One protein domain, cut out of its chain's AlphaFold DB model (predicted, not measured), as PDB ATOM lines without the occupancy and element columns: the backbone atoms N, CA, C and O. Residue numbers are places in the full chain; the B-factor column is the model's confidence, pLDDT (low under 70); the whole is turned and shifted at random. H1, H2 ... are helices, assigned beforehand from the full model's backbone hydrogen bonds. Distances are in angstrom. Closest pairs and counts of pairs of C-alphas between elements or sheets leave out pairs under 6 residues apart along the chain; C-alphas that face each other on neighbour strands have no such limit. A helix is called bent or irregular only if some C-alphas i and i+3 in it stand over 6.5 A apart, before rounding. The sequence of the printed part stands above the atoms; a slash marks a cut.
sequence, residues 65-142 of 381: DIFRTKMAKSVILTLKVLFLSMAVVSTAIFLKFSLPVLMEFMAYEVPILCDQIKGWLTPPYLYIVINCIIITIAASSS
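This is residues 65 to 142 of the 381 residues of the protein "DUF4408 domain-containing protein" of Amborella trichopoda (UniProt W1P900). The printed part is a large open hook: one very long helix, H1, has a kink of 60 degrees near residue 105, and a shorter helix, H2, folds back after a tight turn at its far end. The two helices come near each other only around that turn, and the space inside the hook is empty. The printed part has 78 residues, with two named helices in the order H1, H2 and no named strand; its class is all helix. The whole is extended, with a radius of gyration of the C-alphas of 23.1 A, and flat, spanning 68 by 39 by 10 A.

H1, residues 65 to 120, is the longest helix. It is neither bent nor irregular, but only just: C-alphas 108 and 111 are 6.5 A apart. H2, residues 123 to 142, is close to H1 but not clearly touching it, with 1 pair of C-alphas within 8 A. The closest C-alphas are those of Trp 120 and Leu 126, 6.6 A apart. The lines of the two helices stand at a shallow tilt of 13 degrees, and they run opposite ways. O i to N i+4 pairs are within hydrogen-bond range in 47 of 52 cases in H1 and 14 of 16 in H2.

H1 measures 63.1 A from C-alpha 65 at (-75.419, 29.665, 31.763) to C-alpha 120 at (-15.135, 43.529, 44.023). H2 measures 28.9 A and ends with C-alpha 142 at (-38.420, 54.787, 33.483).

The C-alphas farthest apart are those of Asp 65 and Pro 123, at 68.3 A. Residues 65 to 101 of H1 and 130 to 142 of H2 are among those that stand free. The printed part has no cut, and the link from H1 to H2 is tight. The mean pLDDT of the printed part is 80.2; 14 residues are under 70, among them residues 65 to 71.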
ATOM      1  N   ASP A  65     -76.657  28.894  31.906       60.66
ATOM      2  CA  ASP A  65     -75.419  29.665  31.763       60.66
ATOM      3  C   ASP A  65     -75.198  30.679  32.894       60.66
ATOM      4  O   ASP A  65     -74.054  30.910  33.300       60.66
ATOM      5  N   ILE A  66     -76.261  31.206  33.512       60.03
ATOM      6  CA  ILE A  66     -76.147  31.982  34.757       60.03
ATOM      7  C   ILE A  66     -75.632  31.105  35.905       60.03
ATOM      8  O   ILE A  66     -74.744  31.539  36.644       60.03
ATOM      9  N   PHE A  67     -76.119  29.870  36.060       58.41
ATOM     10  CA  PHE A  67     -75.567  28.947  37.055       58.41
ATOM     11  C   PHE A  67     -74.139  28.519  36.702       58.41
ATOM     12  O   PHE A  67     -73.269  28.585  37.569       58.41
ATOM     13  N   ARG A  68     -73.856  28.172  35.439       63.91
ATOM     14  CA  ARG A  68     -72.509  27.804  34.965       63.91
ATOM     15  C   ARG A  68     -71.493  28.917  35.224       63.91
ATOM     16  O   ARG A  68     -70.416  28.643  35.743       63.91
ATOM     17  N   THR A  69     -71.830  30.175  34.934       66.44
ATOM     18  CA  THR A  69     -70.927  31.322  35.146       66.44
ATOM     19  C   THR A  69     -70.805  31.736  36.614       66.44
ATOM     20  O   THR A  69     -69.715  32.127  37.030       66.44
ATOM     21  N   LYS A  70     -71.864  31.614  37.430       68.44
ATOM     22  CA  LYS A  70     -71.777  31.797  38.893       68.44
ATOM     23  C   LYS A  70     -70.893  30.725  39.540       68.44
ATOM     24  O   LYS A  70     -69.992  31.076  40.298       68.44
ATOM     25  N   MET A  71     -71.092  29.454  39.186       69.44
ATOM     26  CA  MET A  71     -70.282  28.329  39.666       69.44
ATOM     27  C   MET A  71     -68.830  28.408  39.180       69.44
ATOM     28  O   MET A  71     -67.910  28.188  39.958       69.44
ATOM     29  N   ALA A  72     -68.586  28.796  37.924       75.06
ATOM     30  CA  ALA A  72     -67.226  29.025  37.435       75.06
ATOM     31  C   ALA A  72     -66.521  30.140  38.225       75.06
ATOM     32  O   ALA A  72     -65.362  29.987  38.601       75.06
ATOM     33  N   LYS A  73     -67.218  31.242  38.542       81.25
ATOM     34  CA  LYS A  73     -66.661  32.333  39.360       81.25
ATOM     35  C   LYS A  73     -66.352  31.885  40.793       81.25
ATOM     36  O   LYS A  73     -65.275  32.215  41.282       81.25
ATOM     37  N   SER A  74     -67.223  31.113  41.449       81.88
ATOM     38  CA  SER A  74     -66.928  30.585  42.790       81.88
ATOM     39  C   SER A  74     -65.778  29.571  42.776       81.88
ATOM     40  O   SER A  74     -64.907  29.662  43.634       81.88
ATOM     41  N   VAL A  75     -65.693  28.691  41.771       84.56
ATOM     42  CA  VAL A  75     -64.567  27.751  41.593       84.56
ATOM     43  C   VAL A  75     -63.246  28.478  41.306       84.56
ATOM     44  O   VAL A  75     -62.215  28.123  41.868       84.56
ATOM     45  N   ILE A  76     -63.249  29.541  40.497       88.00
ATOM     46  CA  ILE A  76     -62.051  30.368  40.265       88.00
ATOM     47  C   ILE A  76     -61.620  31.085  41.556       88.00
ATOM     48  O   ILE A  76     -60.423  31.230  41.803       88.00
ATOM     49  N   LEU A  77     -62.565  31.517  42.398       82.44
ATOM     50  CA  LEU A  77     -62.257  32.125  43.695       82.44
ATOM     51  C   LEU A  77     -61.712  31.102  44.702       82.44
ATOM     52  O   LEU A  77     -60.698  31.390  45.336       82.44
ATOM     53  N   THR A  78     -62.300  29.907  44.824       85.31
ATOM     54  CA  THR A  78     -61.766  28.864  45.719       85.31
ATOM     55  C   THR A  78     -60.401  28.363  45.256       85.31
ATOM     56  O   THR A  78     -59.521  28.192  46.094       85.31
ATOM     57  N   LEU A  79     -60.166  28.233  43.943       86.38
ATOM     58  CA  LEU A  79     -58.836  27.947  43.398       86.38
ATOM     59  C   LEU A  79     -57.834  29.061  43.727       86.38
ATOM     60  O   LEU A  79     -56.740  28.760  44.194       86.38
ATOM     61  N   LYS A  80     -58.186  30.344  43.558       86.88
ATOM     62  CA  LYS A  80     -57.300  31.463  43.936       86.88
ATOM     63  C   LYS A  80     -56.966  31.467  45.430       86.88
ATOM     64  O   LYS A  80     -55.808  31.676  45.780       86.88
ATOM     65  N   VAL A  81     -57.943  31.203  46.298       90.75
ATOM     66  CA  VAL A  81     -57.723  31.080  47.750       90.75
ATOM     67  C   VAL A  81     -56.849  29.864  48.078       90.75
ATOM     68  O   VAL A  81     -55.956  29.984  48.911       90.75
ATOM     69  N   LEU A  82     -57.039  28.731  47.393       91.69
ATOM     70  CA  LEU A  82     -56.208  27.532  47.550       91.69
ATOM     71  C   LEU A  82     -54.758  27.773  47.106       91.69
ATOM     72  O   LEU A  82     -53.834  27.405  47.820       91.69
ATOM     73  N   PHE A  83     -54.534  28.427  45.963       88.62
ATOM     74  CA  PHE A  83     -53.185  28.795  45.522       88.62
ATOM     75  C   PHE A  83     -52.514  29.778  46.488       88.62
ATOM     76  O   PHE A  83     -51.332  29.622  46.785       88.62
ATOM     77  N   LEU A  84     -53.258  30.753  47.022       90.19
ATOM     78  CA  LEU A  84     -52.731  31.700  48.003       90.19
ATOM     79  C   LEU A  84     -52.386  31.011  49.337       90.19
ATOM     80  O   LEU A  84     -51.315  31.258  49.887       90.19
ATOM     81  N   SER A  85     -53.236  30.105  49.835       91.88
ATOM     82  CA  SER A  85     -52.952  29.344  51.058       91.88
ATOM     83  C   SER A  85     -51.793  28.363  50.869       91.88
ATOM     84  O   SER A  85     -50.922  28.281  51.731       91.88
ATOM     85  N   MET A  86     -51.711  27.695  49.713       92.50
ATOM     86  CA  MET A  86     -50.591  26.827  49.349       92.50
ATOM     87  C   MET A  86     -49.279  27.614  49.231       92.50
ATOM     88  O   MET A  86     -48.243  27.129  49.674       92.50
ATOM     89  N   ALA A  87     -49.306  28.844  48.705       92.69
ATOM     90  CA  ALA A  87     -48.136  29.721  48.671       92.69
ATOM     91  C   ALA A  87     -47.687  30.151  50.079       92.69
ATOM     92  O   ALA A  87     -46.492  30.110  50.368       92.69
ATOM     93  N   VAL A  88     -48.617  30.502  50.977       93.81
ATOM     94  CA  VAL A  88     -48.312  30.825  52.387       93.81
ATOM     95  C   VAL A  88     -47.755  29.611  53.145       93.81
ATOM     96  O   VAL A  88     -46.765  29.734  53.864       93.81
ATOM     97  N   VAL A  89     -48.323  28.416  52.956       92.69
ATOM     98  CA  VAL A  89     -47.804  27.176  53.565       92.69
ATOM     99  C   VAL A  89     -46.437  26.803  52.984       92.69
ATOM    100  O   VAL A  89     -45.515  26.506  53.741       92.69
ATOM    101  N   SER A  90     -46.272  26.880  51.661       90.06
ATOM    102  CA  SER A  90     -45.002  26.614  50.975       90.06
ATOM    103  C   SER A  90     -43.902  27.567  51.443       90.06
ATOM    104  O   SER A  90     -42.835  27.113  51.843       90.06
ATOM    105  N   THR A  91     -44.171  28.875  51.508       92.00
ATOM    106  CA  THR A  91     -43.204  29.862  52.021       92.00
ATOM    107  C   THR A  91     -42.892  29.680  53.505       92.00
ATOM    108  O   THR A  91     -41.736  29.839  53.886       92.00
ATOM    109  N   ALA A  92     -43.852  29.276  54.343       89.50
ATOM    110  CA  ALA A  92     -43.590  28.973  55.751       89.50
ATOM    111  C   ALA A  92     -42.727  27.708  55.946       89.50
ATOM    112  O   ALA A  92     -41.857  27.682  56.821       89.50
ATOM    113  N   ILE A  93     -42.938  26.669  55.128       88.62
ATOM    114  CA  ILE A  93     -42.116  25.448  55.125       88.62
ATOM    115  C   ILE A  93     -40.724  25.748  54.562       88.62
ATOM    116  O   ILE A  93     -39.729  25.382  55.185       88.62
ATOM    117  N   PHE A  94     -40.648  26.463  53.436       87.00
ATOM    118  CA  PHE A  94     -39.396  26.900  52.825       87.00
ATOM    119  C   PHE A  94     -38.586  27.739  53.809       87.00
ATOM    120  O   PHE A  94     -37.447  27.392  54.067       87.00
ATOM    121  N   LEU A  95     -39.181  28.741  54.466       84.62
ATOM    122  CA  LEU A  95     -38.505  29.540  55.491       84.62
ATOM    123  C   LEU A  95     -37.963  28.667  56.637       84.62
ATOM    124  O   LEU A  95     -36.812  28.830  57.030       84.62
ATOM    125  N   LYS A  96     -38.744  27.700  57.140       81.38
ATOM    126  CA  LYS A  96     -38.275  26.757  58.174       81.38
ATOM    127  C   LYS A  96     -37.126  25.856  57.713       81.38
ATOM    128  O   LYS A  96     -36.286  25.518  58.539       81.38
ATOM    129  N   PHE A  97     -37.084  25.475  56.438       79.62
ATOM    130  CA  PHE A  97     -35.983  24.706  55.852       79.62
ATOM    131  C   PHE A  97     -34.762  25.592  55.547       79.62
ATOM    132  O   PHE A  97     -33.623  25.188  55.764       79.62
ATOM    133  N   SER A  98     -34.995  26.836  55.129       75.31
ATOM    134  CA  SER A  98     -33.964  27.843  54.909       75.31
ATOM    135  C   SER A  98     -33.312  28.306  56.203       75.31
ATOM    136  O   SER A  98     -32.143  28.630  56.145       75.31
ATOM    137  N   LEU A  99     -33.977  28.334  57.366       74.44
ATOM    138  CA  LEU A  99     -33.319  28.755  58.615       74.44
ATOM    139  C   LEU A  99     -32.013  27.975  58.916       74.44
ATOM    140  O   LEU A  99     -30.980  28.627  59.061       74.44
ATOM    141  N   PRO A 100     -32.000  26.626  58.990       76.69
ATOM    142  CA  PRO A 100     -30.762  25.876  59.209       76.69
ATOM    143  C   PRO A 100     -29.812  25.942  58.004       76.69
ATOM    144  O   PRO A 100     -28.636  26.233  58.193       76.69
ATOM    145  N   VAL A 101     -30.314  25.756  56.775       73.44
ATOM    146  CA  VAL A 101     -29.480  25.755  55.554       73.44
ATOM    147  C   VAL A 101     -28.798  27.107  55.335       73.44
ATOM    148  O   VAL A 101     -27.629  27.162  54.969       73.44
ATOM    149  N   LEU A 102     -29.497  28.212  55.604       71.50
ATOM    150  CA  LEU A 102     -28.937  29.555  55.526       71.50
ATOM    151  C   LEU A 102     -27.943  29.792  56.667       71.50
ATOM    152  O   LEU A 102     -26.927  30.410  56.417       71.50
ATOM    153  N   MET A 103     -28.155  29.284  57.885       75.88
ATOM    154  CA  MET A 103     -27.138  29.391  58.945       75.88
ATOM    155  C   MET A 103     -25.859  28.603  58.618       75.88
ATOM    156  O   MET A 103     -24.768  29.081  58.912       75.88
ATOM    157  N   GLU A 104     -25.972  27.443  57.969       73.12
ATOM    158  CA  GLU A 104     -24.834  26.636  57.505       73.12
ATOM    159  C   GLU A 104     -24.088  27.326  56.342       73.12
ATOM    160  O   GLU A 104     -22.878  27.550  56.409       73.12
ATOM    161  N   PHE A 105     -24.828  27.814  55.341       68.00
ATOM    162  CA  PHE A 105     -24.322  28.653  54.247       68.00
ATOM    163  C   PHE A 105     -23.680  29.963  54.749       68.00
ATOM    164  O   PHE A 105     -22.623  30.370  54.270       68.00
ATOM    165  N   MET A 106     -24.266  30.619  55.756       69.31
ATOM    166  CA  MET A 106     -23.742  31.860  56.342       69.31
ATOM    167  C   MET A 106     -22.560  31.614  57.298       69.31
ATOM    168  O   MET A 106     -21.840  32.556  57.621       69.31
ATOM    169  N   ALA A 107     -22.323  30.368  57.726       72.19
ATOM    170  CA  ALA A 107     -21.121  29.980  58.459       72.19
ATOM    171  C   ALA A 107     -19.950  29.630  57.522       72.19
ATOM    172  O   ALA A 107     -18.805  29.948  57.845       72.19
ATOM    173  N   TYR A 108     -20.221  28.995  56.374       68.62
ATOM    174  CA  TYR A 108     -19.183  28.451  55.488       68.62
ATOM    175  C   TYR A 108     -18.958  29.250  54.192       68.62
ATOM    176  O   TYR A 108     -17.817  29.549  53.845       68.62
ATOM    177  N   GLU A 109     -20.019  29.639  53.482       68.88
ATOM    178  CA  GLU A 109     -19.916  30.300  52.172       68.88
ATOM    179  C   GLU A 109     -19.915  31.829  52.271       68.88
ATOM    180  O   GLU A 109     -19.226  32.487  51.494       68.88
ATOM    181  N   VAL A 110     -20.592  32.424  53.259       72.81
ATOM    182  CA  VAL A 110     -20.530  33.879  53.492       72.81
ATOM    183  C   VAL A 110     -19.125  34.440  53.712       72.81
ATOM    184  O   VAL A 110     -18.863  35.467  53.098       72.81
ATOM    185  N   PRO A 111     -18.191  33.857  54.493       70.81
ATOM    186  CA  PRO A 111     -16.834  34.412  54.563       70.81
ATOM    187  C   PRO A 111     -16.145  34.432  53.186       70.81
ATOM    188  O   PRO A 111     -15.512  35.428  52.833       70.81
ATOM    189  N   ILE A 112     -16.352  33.394  52.368       71.06
ATOM    190  CA  ILE A 112     -15.808  33.291  51.005       71.06
ATOM    191  C   ILE A 112     -16.441  34.355  50.094       71.06
ATOM    192  O   ILE A 112     -15.733  35.099  49.414       71.06
ATOM    193  N   LEU A 113     -17.772  34.479  50.114       73.19
ATOM    194  CA  LEU A 113     -18.522  35.486  49.362       73.19
ATOM    195  C   LEU A 113     -18.187  36.910  49.824       73.19
ATOM    196  O   LEU A 113     -18.079  37.803  48.992       73.19
ATOM    197  N   CYS A 114     -17.960  37.133  51.120       69.75
ATOM    198  CA  CYS A 114     -17.521  38.412  51.661       69.75
ATOM    199  C   CYS A 114     -16.147  38.809  51.124       69.75
ATOM    200  O   CYS A 114     -15.995  39.958  50.720       69.75
ATOM    201  N   ASP A 115     -15.168  37.902  51.060       73.31
ATOM    202  CA  ASP A 115     -13.864  38.231  50.475       73.31
ATOM    203  C   ASP A 115     -13.938  38.420  48.944       73.31
ATOM    204  O   ASP A 115     -13.271  39.315  48.420       73.31
ATOM    205  N   GLN A 116     -14.823  37.711  48.226       73.88
ATOM    206  CA  GLN A 116     -15.119  38.009  46.810       73.88
ATOM    207  C   GLN A 116     -15.752  39.403  46.634       73.88
ATOM    208  O   GLN A 116     -15.280  40.200  45.823       73.88
ATOM    209  N   ILE A 117     -16.771  39.745  47.430       72.19
ATOM    210  CA  ILE A 117     -17.443  41.058  47.421       72.19
ATOM    211  C   ILE A 117     -16.466  42.178  47.796       72.19
ATOM    212  O   ILE A 117     -16.509  43.254  47.213       72.19
ATOM    213  N   LYS A 118     -15.552  41.933  48.733       71.44
ATOM    214  CA  LYS A 118     -14.515  42.872  49.190       71.44
ATOM    215  C   LYS A 118     -13.412  43.063  48.148       71.44
ATOM    216  O   LYS A 118     -12.961  44.189  47.961       71.44
ATOM    217  N   GLY A 119     -13.055  42.015  47.401       71.75
ATOM    218  CA  GLY A 119     -12.256  42.123  46.175       71.75
ATOM    219  C   GLY A 119     -12.971  42.924  45.079       71.75
ATOM    220  O   GLY A 119     -12.359  43.771  44.427       71.75
ATOM    221  N   TRP A 120     -14.285  42.752  44.935       65.88
ATOM    222  CA  TRP A 120     -15.135  43.529  44.023       65.88
ATOM    223  C   TRP A 120     -15.379  44.978  44.494       65.88
ATOM    224  O   TRP A 120     -15.681  45.853  43.687       65.88
ATOM    225  N   LEU A 121     -15.161  45.268  45.782       66.94
ATOM    226  CA  LEU A 121     -15.181  46.616  46.362       66.94
ATOM    227  C   LEU A 121     -13.857  47.383  46.187       66.94
ATOM    228  O   LEU A 121     -13.746  48.527  46.633       66.94
ATOM    229  N   THR A 122     -12.855  46.791  45.525       75.50
ATOM    230  CA  THR A 122     -11.607  47.482  45.158       75.50
ATOM    231  C   THR A 122     -11.938  48.706  44.278       75.50
ATOM    232  O   THR A 122     -12.791  48.591  43.390       75.50
ATOM    233  N   PRO A 123     -11.283  49.876  44.457       75.12
ATOM    234  CA  PRO A 123     -11.764  51.161  43.931       75.12
ATOM    235  C   PRO A 123     -12.248  51.246  42.465       75.12
ATOM    236  O   PRO A 123     -13.273  51.895  42.252       75.12
ATOM    237  N   PRO A 124     -11.606  50.629  41.445       77.50
ATOM    238  CA  PRO A 124     -12.102  50.716  40.068       77.50
ATOM    239  C   PRO A 124     -13.378  49.894  39.833       77.50
ATOM    240  O   PRO A 124     -14.234  50.311  39.055       77.50
ATOM    241  N   TYR A 125     -13.539  48.752  40.509       82.19
ATOM    242  CA  TYR A 125     -14.725  47.905  40.361       82.19
ATOM    243  C   TYR A 125     -15.933  48.518  41.065       82.19
ATOM    244  O   TYR A 125     -17.011  48.552  40.474       82.19
ATOM    245  N   LEU A 126     -15.741  49.112  42.249       86.25
ATOM    246  CA  LEU A 126     -16.785  49.830  42.988       86.25
ATOM    247  C   LEU A 126     -17.496  50.894  42.129       86.25
ATOM    248  O   LEU A 126     -18.720  51.015  42.190       86.25
ATOM    249  N   TYR A 127     -16.759  51.617  41.277       86.75
ATOM    250  CA  TYR A 127     -17.352  52.558  40.320       86.75
ATOM    251  C   TYR A 127     -18.286  51.859  39.319       86.75
ATOM    252  O   TYR A 127     -19.387  52.348  39.068       86.75
ATOM    253  N   ILE A 128     -17.891  50.701  38.780       88.12
ATOM    254  CA  ILE A 128     -18.726  49.905  37.867       88.12
ATOM    255  C   ILE A 128     -19.993  49.426  38.592       88.12
ATOM    256  O   ILE A 128     -21.085  49.612  38.062       88.12
ATOM    257  N   VAL A 129     -19.877  48.907  39.824       89.38
ATOM    258  CA  VAL A 129     -21.037  48.472  40.630       89.38
ATOM    259  C   VAL A 129     -22.033  49.612  40.836       89.38
ATOM    260  O   VAL A 129     -23.225  49.451  40.576       89.38
ATOM    261  N   ILE A 130     -21.548  50.783  41.263       90.00
ATOM    262  CA  ILE A 130     -22.387  51.961  41.516       90.00
ATOM    263  C   ILE A 130     -23.079  52.426  40.227       90.00
ATOM    264  O   ILE A 130     -24.276  52.702  40.254       90.00
ATOM    265  N   ASN A 131     -22.379  52.451  39.089       90.44
ATOM    266  CA  ASN A 131     -22.995  52.809  37.809       90.44
ATOM    267  C   ASN A 131     -24.037  51.776  37.355       90.44
ATOM    268  O   ASN A 131     -25.107  52.172  36.903       90.44
ATOM    269  N   CYS A 132     -23.789  50.474  37.531       92.25
ATOM    270  CA  CYS A 132     -24.796  49.445  37.268       92.25
ATOM    271  C   CYS A 132     -26.044  49.640  38.141       92.25
ATOM    272  O   CYS A 132     -27.148  49.606  37.610       92.25
ATOM    273  N   ILE A 133     -25.891  49.934  39.437       93.56
ATOM    274  CA  ILE A 133     -27.017  50.232  40.340       93.56
ATOM    275  C   ILE A 133     -27.783  51.483  39.878       93.56
ATOM    276  O   ILE A 133     -29.011  51.445  39.795       93.56
ATOM    277  N   ILE A 134     -27.086  52.568  39.523       94.19
ATOM    278  CA  ILE A 134     -27.708  53.801  39.007       94.19
ATOM    279  C   ILE A 134     -28.490  53.521  37.717       94.19
ATOM    280  O   ILE A 134     -29.635  53.951  37.599       94.19
ATOM    281  N   ILE A 135     -27.919  52.761  36.776       94.50
ATOM    282  CA  ILE A 135     -28.581  52.376  35.520       94.50
ATOM    283  C   ILE A 135     -29.804  51.490  35.795       94.50
ATOM    284  O   ILE A 135     -30.861  51.724  35.210       94.50
ATOM    285  N   THR A 136     -29.713  50.519  36.710       93.88
ATOM    286  CA  THR A 136     -30.850  49.666  37.097       93.88
ATOM    287  C   THR A 136     -31.982  50.481  37.726       93.88
ATOM    288  O   THR A 136     -33.141  50.291  37.357       93.88
ATOM    289  N   ILE A 137     -31.671  51.425  38.620       91.31
ATOM    290  CA  ILE A 137     -32.669  52.313  39.237       91.31
ATOM    291  C   ILE A 137     -33.274  53.262  38.193       91.31
ATOM    292  O   ILE A 137     -34.490  53.434  38.165       91.31
ATOM    293  N   ALA A 138     -32.468  53.836  37.295       91.69
ATOM    294  CA  ALA A 138     -32.948  54.717  36.231       91.69
ATOM    295  C   ALA A 138     -33.866  53.983  35.235       91.69
ATOM    296  O   ALA A 138     -34.940  54.482  34.905       91.69
ATOM    297  N   ALA A 139     -33.494  52.771  34.812       87.19
ATOM    298  CA  ALA A 139     -34.318  51.929  33.946       87.19
ATOM    299  C   ALA A 139     -35.613  51.475  34.644       87.19
ATOM    300  O   ALA A 139     -36.683  51.509  34.038       87.19
ATOM    301  N   SER A 140     -35.544  51.114  35.930       84.69
ATOM    302  CA  SER A 140     -36.721  50.750  36.727       84.69
ATOM    303  C   SER A 140     -37.672  51.934  36.940       84.69
ATOM    304  O   SER A 140     -38.882  51.758  36.834       84.69
ATOM    305  N   SER A 141     -37.135  53.136  37.173       79.31
ATOM    306  CA  SER A 141     -37.896  54.389  37.281       79.31
ATOM    307  C   SER A 141     -38.579  54.755  35.957       79.31
ATOM    308  O   SER A 141     -39.771  55.056  35.938       79.31
ATOM    309  N   SER A 142     -37.864  54.619  34.833       71.75
ATOM    310  CA  SER A 142     -38.420  54.787  33.483       71.75
ATOM    311  C   SER A 142     -39.623  53.862  33.237       71.75
ATOM    312  O   SER A 142     -40.645  54.293  32.714       71.75
TER     313      SER A 142